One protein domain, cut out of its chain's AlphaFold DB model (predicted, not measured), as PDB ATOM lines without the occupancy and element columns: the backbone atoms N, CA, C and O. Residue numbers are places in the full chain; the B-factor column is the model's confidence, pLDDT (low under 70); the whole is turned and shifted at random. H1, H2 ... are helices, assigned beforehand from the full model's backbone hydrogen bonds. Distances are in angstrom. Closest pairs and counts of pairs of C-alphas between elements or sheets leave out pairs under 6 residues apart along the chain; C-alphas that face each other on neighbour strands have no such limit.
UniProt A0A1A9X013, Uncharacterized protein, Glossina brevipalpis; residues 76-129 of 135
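Overview. This is residues 76 to 129 of the 135 residues of an uncharacterized protein of Glossina brevipalpis (UniProt A0A1A9X013). With little regular structure, this is a small V of two short helices, H1 and H2, meeting where H1 ends and H2 begins, with a long loop, residues 96 to 119, that runs out beyond the end of H1 and folds back past H1 to reach H2. The printed part has 54 residues, with two named helices, H1 then H2, and no named strand; the class is all helix, though under half of the residues are in named elements. It is compact, with a radius of gyration of the C-alphas of 11.0 A, and elongated, spanning 36 by 18 by 18 A.

Along the chain. H1 is residues 85 to 95, 15.4 A long, from C-alpha 85 at (52.138, -10.037, -20.400). H2 is residues 120 to 129, 14.8 A long, ending at C-alpha 129 at (42.085, -5.734, -10.993).

Arrangement. H1 and H2 touch, closest at the C-alphas of Cys 94 and Cys 120, 5.4 A apart. They run opposite ways at a steep tilt of 48 degrees. Every O i to N i+4 pair is within hydrogen-bond range in H1, and 4 of 6 in H2.

Size, cuts and confidence. The two farthest C-alphas, of Ser 77 and Tyr 101, are 36.1 A apart. The printed part has no cut. The link from H1 to H2 is long, 24 residues. Residues 77 and 96 to 103 have pLDDT under 70.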
ATOM      1  N   ASP A  76      37.669 -11.843  -9.858       74.81
ATOM      2  CA  ASP A  76      37.772 -13.294  -9.976       74.81
ATOM      3  C   ASP A  76      39.238 -13.721 -10.092       74.81
ATOM      4  O   ASP A  76      39.981 -13.165 -10.903       74.81
ATOM      5  N   SER A  77      39.641 -14.776  -9.371       69.12
ATOM      6  CA  SER A  77      41.016 -15.331  -9.396       69.12
ATOM      7  C   SER A  77      41.526 -15.652 -10.794       69.12
ATOM      8  O   SER A  77      42.707 -15.702 -11.129       69.12
ATOM      9  N   SER A  78      40.542 -15.862 -11.628       72.88
ATOM     10  CA  SER A  78      40.591 -16.011 -13.033       72.88
ATOM     11  C   SER A  78      41.394 -14.849 -13.701       72.88
ATOM     12  O   SER A  78      42.259 -15.084 -14.560       72.88
ATOM     13  N   VAL A  79      41.126 -13.592 -13.360       74.00
ATOM     14  CA  VAL A  79      41.684 -12.382 -13.986       74.00
ATOM     15  C   VAL A  79      43.183 -12.219 -13.719       74.00
ATOM     16  O   VAL A  79      43.888 -11.659 -14.554       74.00
ATOM     17  N   TYR A  80      43.721 -12.788 -12.639       71.75
ATOM     18  CA  TYR A  80      45.144 -12.655 -12.310       71.75
ATOM     19  C   TYR A  80      46.083 -13.178 -13.414       71.75
ATOM     20  O   TYR A  80      47.140 -12.595 -13.646       71.75
ATOM     21  N   GLY A  81      45.673 -14.198 -14.180       77.38
ATOM     22  CA  GLY A  81      46.441 -14.688 -15.337       77.38
ATOM     23  C   GLY A  81      46.476 -13.727 -16.538       77.38
ATOM     24  O   GLY A  81      47.285 -13.902 -17.451       77.38
ATOM     25  N   TYR A  82      45.603 -12.716 -16.557       80.19
ATOM     26  CA  TYR A  82      45.608 -11.631 -17.540       80.19
ATOM     27  C   TYR A  82      46.582 -10.506 -17.143       80.19
ATOM     28  O   TYR A  82      47.221  -9.922 -18.013       80.19
ATOM     29  N   CYS A  83      46.804 -10.283 -15.845       79.69
ATOM     30  CA  CYS A  83      47.561  -9.162 -15.265       79.69
ATOM     31  C   CYS A  83      49.084  -9.148 -15.480       79.69
ATOM     32  O   CYS A  83      49.803  -8.430 -14.795       79.69
ATOM     33  N   SER A  84      49.602  -9.963 -16.395       80.94
ATOM     34  CA  SER A  84      51.029 -10.022 -16.722       80.94
ATOM     35  C   SER A  84      51.249  -9.538 -18.159       80.94
ATOM     36  O   SER A  84      50.855  -8.435 -18.521       80.94
ATOM     37  N   HIS A  85      51.821 -10.382 -19.017       80.44
ATOM     38  CA  HIS A  85      52.138 -10.037 -20.400       80.44
ATOM     39  C   HIS A  85      50.906  -9.640 -21.236       80.44
ATOM     40  O   HIS A  85      50.999  -8.796 -22.123       80.44
ATOM     41  N   LYS A  86      49.737 -10.222 -20.937       83.38
ATOM     42  CA  LYS A  86      48.486  -9.958 -21.669       83.38
ATOM     43  C   LYS A  86      47.952  -8.549 -21.401       83.38
ATOM     44  O   LYS A  86      47.511  -7.881 -22.328       83.38
ATOM     45  N   LEU A  87      48.054  -8.087 -20.154       82.56
ATOM     46  CA  LEU A  87      47.689  -6.731 -19.756       82.56
ATOM     47  C   LEU A  87      48.542  -5.688 -20.478       82.56
ATOM     48  O   LEU A  87      47.993  -4.741 -21.028       82.56
ATOM     49  N   ILE A  88      49.866  -5.870 -20.494       82.06
ATOM     50  CA  ILE A  88      50.798  -4.929 -21.135       82.06
ATOM     51  C   ILE A  88      50.536  -4.875 -22.644       82.06
ATOM     52  O   ILE A  88      50.437  -3.790 -23.212       82.06
ATOM     53  N   HIS A  89      50.347  -6.034 -23.281       84.62
ATOM     54  CA  HIS A  89      50.016  -6.129 -24.701       84.62
ATOM     55  C   HIS A  89      48.756  -5.324 -25.050       84.62
ATOM     56  O   HIS A  89      48.777  -4.448 -25.917       84.62
ATOM     57  N   ASP A  90      47.660  -5.581 -24.336       84.06
ATOM     58  CA  ASP A  90      46.391  -4.911 -24.599       84.06
ATOM     59  C   ASP A  90      46.432  -3.427 -24.213       84.06
ATOM     60  O   ASP A  90      45.858  -2.611 -24.929       84.06
ATOM     61  N   ALA A  91      47.167  -3.043 -23.165       83.69
ATOM     62  CA  ALA A  91      47.383  -1.639 -22.804       83.69
ATOM     63  C   ALA A  91      48.117  -0.887 -23.922       83.69
ATOM     64  O   ALA A  91      47.705   0.203 -24.327       83.69
ATOM     65  N   CYS A  92      49.161  -1.501 -24.479       83.12
ATOM     66  CA  CYS A  92      49.900  -0.971 -25.618       83.12
ATOM     67  C   CYS A  92      49.025  -0.834 -26.872       83.12
ATOM     68  O   CYS A  92      49.233   0.087 -27.663       83.12
ATOM     69  N   CYS A  93      48.057  -1.729 -27.067       82.38
ATOM     70  CA  CYS A  93      47.174  -1.716 -28.233       82.38
ATOM     71  C   CYS A  93      45.959  -0.801 -28.083       82.38
ATOM     72  O   CYS A  93      45.538  -0.180 -29.054       82.38
ATOM     73  N   CYS A  94      45.439  -0.654 -26.869       82.31
ATOM     74  CA  CYS A  94      44.304   0.210 -26.573       82.31
ATOM     75  C   CYS A  94      44.700   1.663 -26.303       82.31
ATOM     76  O   CYS A  94      43.903   2.560 -26.562       82.31
ATOM     77  N   GLY A  95      45.918   1.917 -25.815       75.56
ATOM     78  CA  GLY A  95      46.421   3.272 -25.576       75.56
ATOM     79  C   GLY A  95      46.893   4.000 -26.839       75.56
ATOM     80  O   GLY A  95      46.883   5.228 -26.877       75.56
ATOM     81  N   PHE A  96      47.290   3.263 -27.884       68.81
ATOM     82  CA  PHE A  96      47.935   3.834 -29.074       68.81
ATOM     83  C   PHE A  96      47.429   3.180 -30.370       68.81
ATOM     84  O   PHE A  96      48.189   2.484 -31.046       68.81
ATOM     85  N   PRO A  97      46.154   3.394 -30.741       61.69
ATOM     86  CA  PRO A  97      45.503   2.608 -31.787       61.69
ATOM     87  C   PRO A  97      46.043   2.840 -33.211       61.69
ATOM     88  O   PRO A  97      45.788   2.009 -34.075       61.69
ATOM     89  N   VAL A  98      46.764   3.940 -33.499       57.00
ATOM     90  CA  VAL A  98      47.112   4.293 -34.901       57.00
ATOM     91  C   VAL A  98      48.467   5.006 -35.085       57.00
ATOM     92  O   VAL A  98      48.967   5.103 -36.201       57.00
ATOM     93  N   ALA A  99      49.124   5.492 -34.026       56.84
ATOM     94  CA  ALA A  99      50.357   6.276 -34.167       56.84
ATOM     95  C   ALA A  99      51.594   5.462 -33.764       56.84
ATOM     96  O   ALA A  99      51.975   5.436 -32.594       56.84
ATOM     97  N   ILE A 100      52.264   4.859 -34.753       58.44
ATOM     98  CA  ILE A 100      53.559   4.169 -34.583       58.44
ATOM     99  C   ILE A 100      54.597   5.077 -33.885       58.44
ATOM    100  O   ILE A 100      55.443   4.599 -33.140       58.44
ATOM    101  N   TYR A 101      54.467   6.398 -34.034       55.75
ATOM    102  CA  TYR A 101      55.400   7.397 -33.510       55.75
ATOM    103  C   TYR A 101      55.218   7.790 -32.031       55.75
ATOM    104  O   TYR A 101      56.023   8.562 -31.519       55.75
ATOM    105  N   ARG A 102      54.184   7.307 -31.327       60.88
ATOM    106  CA  ARG A 102      53.965   7.617 -29.893       60.88
ATOM    107  C   ARG A 102      53.863   6.388 -28.993       60.88
ATOM    108  O   ARG A 102      53.505   6.523 -27.826       60.88
ATOM    109  N   LYS A 103      54.176   5.197 -29.506       67.25
ATOM    110  CA  LYS A 103      54.230   4.004 -28.662       67.25
ATOM    111  C   LYS A 103      55.494   4.035 -27.792       67.25
ATOM    112  O   LYS A 103      56.576   4.276 -28.324       67.25
ATOM    113  N   PRO A 104      55.383   3.752 -26.484       70.06
ATOM    114  CA  PRO A 104      56.541   3.464 -25.647       70.06
ATOM    115  C   PRO A 104      57.395   2.345 -26.272       70.06
ATOM    116  O   PRO A 104      56.824   1.465 -26.922       70.06
ATOM    117  N   PRO A 105      58.725   2.319 -26.080       70.69
ATOM    118  CA  PRO A 105      59.603   1.317 -26.698       70.69
ATOM    119  C   PRO A 105      59.183  -0.125 -26.372       70.69
ATOM    120  O   PRO A 105      59.244  -1.000 -27.234       70.69
ATOM    121  N   GLN A 106      58.647  -0.363 -25.173       73.50
ATOM    122  CA  GLN A 106      58.092  -1.657 -24.770       73.50
ATOM    123  C   GLN A 106      56.871  -2.093 -25.598       73.50
ATOM    124  O   GLN A 106      56.575  -3.278 -25.678       73.50
ATOM    125  N   CYS A 107      56.171  -1.154 -26.234       75.94
ATOM    126  CA  CYS A 107      54.945  -1.400 -26.983       75.94
ATOM    127  C   CYS A 107      55.153  -1.625 -28.487       75.94
ATOM    128  O   CYS A 107      54.203  -2.016 -29.179       75.94
ATOM    129  N   VAL A 108      56.356  -1.348 -29.000       72.06
ATOM    130  CA  VAL A 108      56.690  -1.422 -30.434       72.06
ATOM    131  C   VAL A 108      56.664  -2.864 -30.943       72.06
ATOM    132  O   VAL A 108      56.301  -3.100 -32.089       72.06
ATOM    133  N   TYR A 109      56.972  -3.830 -30.075       71.69
ATOM    134  CA  TYR A 109      57.045  -5.253 -30.422       71.69
ATOM    135  C   TYR A 109      55.704  -5.997 -30.327       71.69
ATOM    136  O   TYR A 109      55.649  -7.187 -30.620       71.69
ATOM    137  N   TYR A 110      54.630  -5.328 -29.895       74.88
ATOM    138  CA  TYR A 110      53.323  -5.962 -29.722       74.88
ATOM    139  C   TYR A 110      52.429  -5.808 -30.951       74.88
ATOM    140  O   TYR A 110      52.085  -4.689 -31.353       74.88
ATOM    141  N   ASP A 111      52.010  -6.952 -31.493       75.50
ATOM    142  CA  ASP A 111      51.091  -7.066 -32.621       75.50
ATOM    143  C   ASP A 111      49.640  -6.833 -32.184       75.50
ATOM    144  O   ASP A 111      48.924  -7.739 -31.759       75.50
ATOM    145  N   CYS A 112      49.134  -5.622 -32.407       77.50
ATOM    146  CA  CYS A 112      47.749  -5.249 -32.081       77.50
ATOM    147  C   CYS A 112      46.675  -5.867 -32.984       77.50
ATOM    148  O   CYS A 112      45.518  -5.453 -32.967       77.50
ATOM    149  N   ARG A 113      47.054  -6.872 -33.774       76.19
ATOM    150  CA  ARG A 113      46.161  -7.640 -34.639       76.19
ATOM    151  C   ARG A 113      45.321  -8.646 -33.847       76.19
ATOM    152  O   ARG A 113      44.284  -9.085 -34.336       76.19
ATOM    153  N   ILE A 114      45.764  -9.004 -32.640       76.75
ATOM    154  CA  ILE A 114      45.064  -9.904 -31.720       76.75
ATOM    155  C   ILE A 114      45.033  -9.229 -30.348       76.75
ATOM    156  O   ILE A 114      46.085  -8.970 -29.779       76.75
ATOM    157  N   LEU A 115      43.845  -8.956 -29.804       77.38
ATOM    158  CA  LEU A 115      43.707  -8.548 -28.403       77.38
ATOM    159  C   LEU A 115      43.408  -9.767 -27.528       77.38
ATOM    160  O   LEU A 115      42.684 -10.680 -27.941       77.38
ATOM    161  N   TYR A 116      43.952  -9.774 -26.311       79.25
ATOM    162  CA  TYR A 116      43.617 -10.791 -25.318       79.25
ATOM    163  C   TYR A 116      42.264 -10.499 -24.651       79.25
ATOM    164  O   TYR A 116      41.512 -11.428 -24.375       79.25
ATOM    165  N   ALA A 117      41.920  -9.235 -24.421       79.19
ATOM    166  CA  ALA A 117      40.574  -8.795 -24.077       79.19
ATOM    167  C   ALA A 117      39.698  -8.745 -25.335       79.19
ATOM    168  O   ALA A 117      40.181  -8.444 -26.427       79.19
ATOM    169  N   LYS A 118      38.385  -8.980 -25.203       73.81
ATOM    170  CA  LYS A 118      37.485  -8.906 -26.370       73.81
ATOM    171  C   LYS A 118      37.346  -7.486 -26.917       73.81
ATOM    172  O   LYS A 118      36.924  -7.304 -28.054       73.81
ATOM    173  N   SER A 119      37.668  -6.482 -26.105       80.62
ATOM    174  CA  SER A 119      37.679  -5.078 -26.494       80.62
ATOM    175  C   SER A 119      38.567  -4.254 -25.560       80.62
ATOM    176  O   SER A 119      38.854  -4.651 -24.430       80.62
ATOM    177  N   CYS A 120      38.934  -3.052 -26.001       83.31
ATOM    178  CA  CYS A 120      39.624  -2.082 -25.150       83.31
ATOM    179  C   CYS A 120      38.798  -1.617 -23.948       83.31
ATOM    180  O   CYS A 120      39.357  -1.246 -22.917       83.31
ATOM    181  N   TYR A 121      37.471  -1.680 -24.059       84.62
ATOM    182  CA  TYR A 121      36.572  -1.419 -22.945       84.62
ATOM    183  C   TYR A 121      36.754  -2.459 -21.831       84.62
ATOM    184  O   TYR A 121      36.909  -2.106 -20.665       84.62
ATOM    185  N   GLU A 122      36.841  -3.739 -22.193       79.56
ATOM    186  CA  GLU A 122      37.076  -4.806 -21.218       79.56
ATOM    187  C   GLU A 122      38.476  -4.776 -20.635       79.56
ATOM    188  O   GLU A 122      38.628  -4.942 -19.427       79.56
ATOM    189  N   HIS A 123      39.489  -4.476 -21.448       83.50
ATOM    190  CA  HIS A 123      40.824  -4.202 -20.926       83.50
ATOM    191  C   HIS A 123      40.777  -3.132 -19.820       83.50
ATOM    192  O   HIS A 123      41.379  -3.312 -18.764       83.50
ATOM    193  N   ASN A 124      40.010  -2.053 -20.011       82.25
ATOM    194  CA  ASN A 124      39.890  -0.974 -19.032       82.25
ATOM    195  C   ASN A 124      39.160  -1.377 -17.737       82.25
ATOM    196  O   ASN A 124      39.450  -0.820 -16.681       82.25
ATOM    197  N   LEU A 125      38.240  -2.341 -17.804       79.00
ATOM    198  CA  LEU A 125      37.567  -2.901 -16.628       79.00
ATOM    199  C   LEU A 125      38.494  -3.845 -15.856       79.00
ATOM    200  O   LEU A 125      38.626  -3.753 -14.639       79.00
ATOM    201  N   ILE A 126      39.172  -4.729 -16.585       76.81
ATOM    202  CA  ILE A 126      39.977  -5.815 -16.027       76.81
ATOM    203  C   ILE A 126      41.331  -5.295 -15.524       76.81
ATOM    204  O   ILE A 126      41.848  -5.806 -14.534       76.81
ATOM    205  N   LYS A 127      41.906  -4.250 -16.141       77.38
ATOM    206  CA  LYS A 127      43.187  -3.668 -15.697       77.38
ATOM    207  C   LYS A 127      43.139  -3.150 -14.263       77.38
ATOM    208  O   LYS A 127      44.145  -3.218 -13.565       77.38
ATOM    209  N   ASN A 128      41.973  -2.686 -13.807       76.12
ATOM    210  CA  ASN A 128      41.795  -2.182 -12.445       76.12
ATOM    211  C   ASN A 128      41.953  -3.300 -11.400       76.12
ATOM    212  O   ASN A 128      42.251  -3.028 -10.243       76.12
ATOM    213  N   CYS A 129      41.824  -4.561 -11.818       77.12
ATOM    214  CA  CYS A 129      42.085  -5.734 -10.993       77.12
ATOM    215  C   CYS A 129      43.579  -6.075 -10.873       77.12
ATOM    216  O   CYS A 129      43.973  -6.844  -9.997       77.12
TER     217      CYS A 129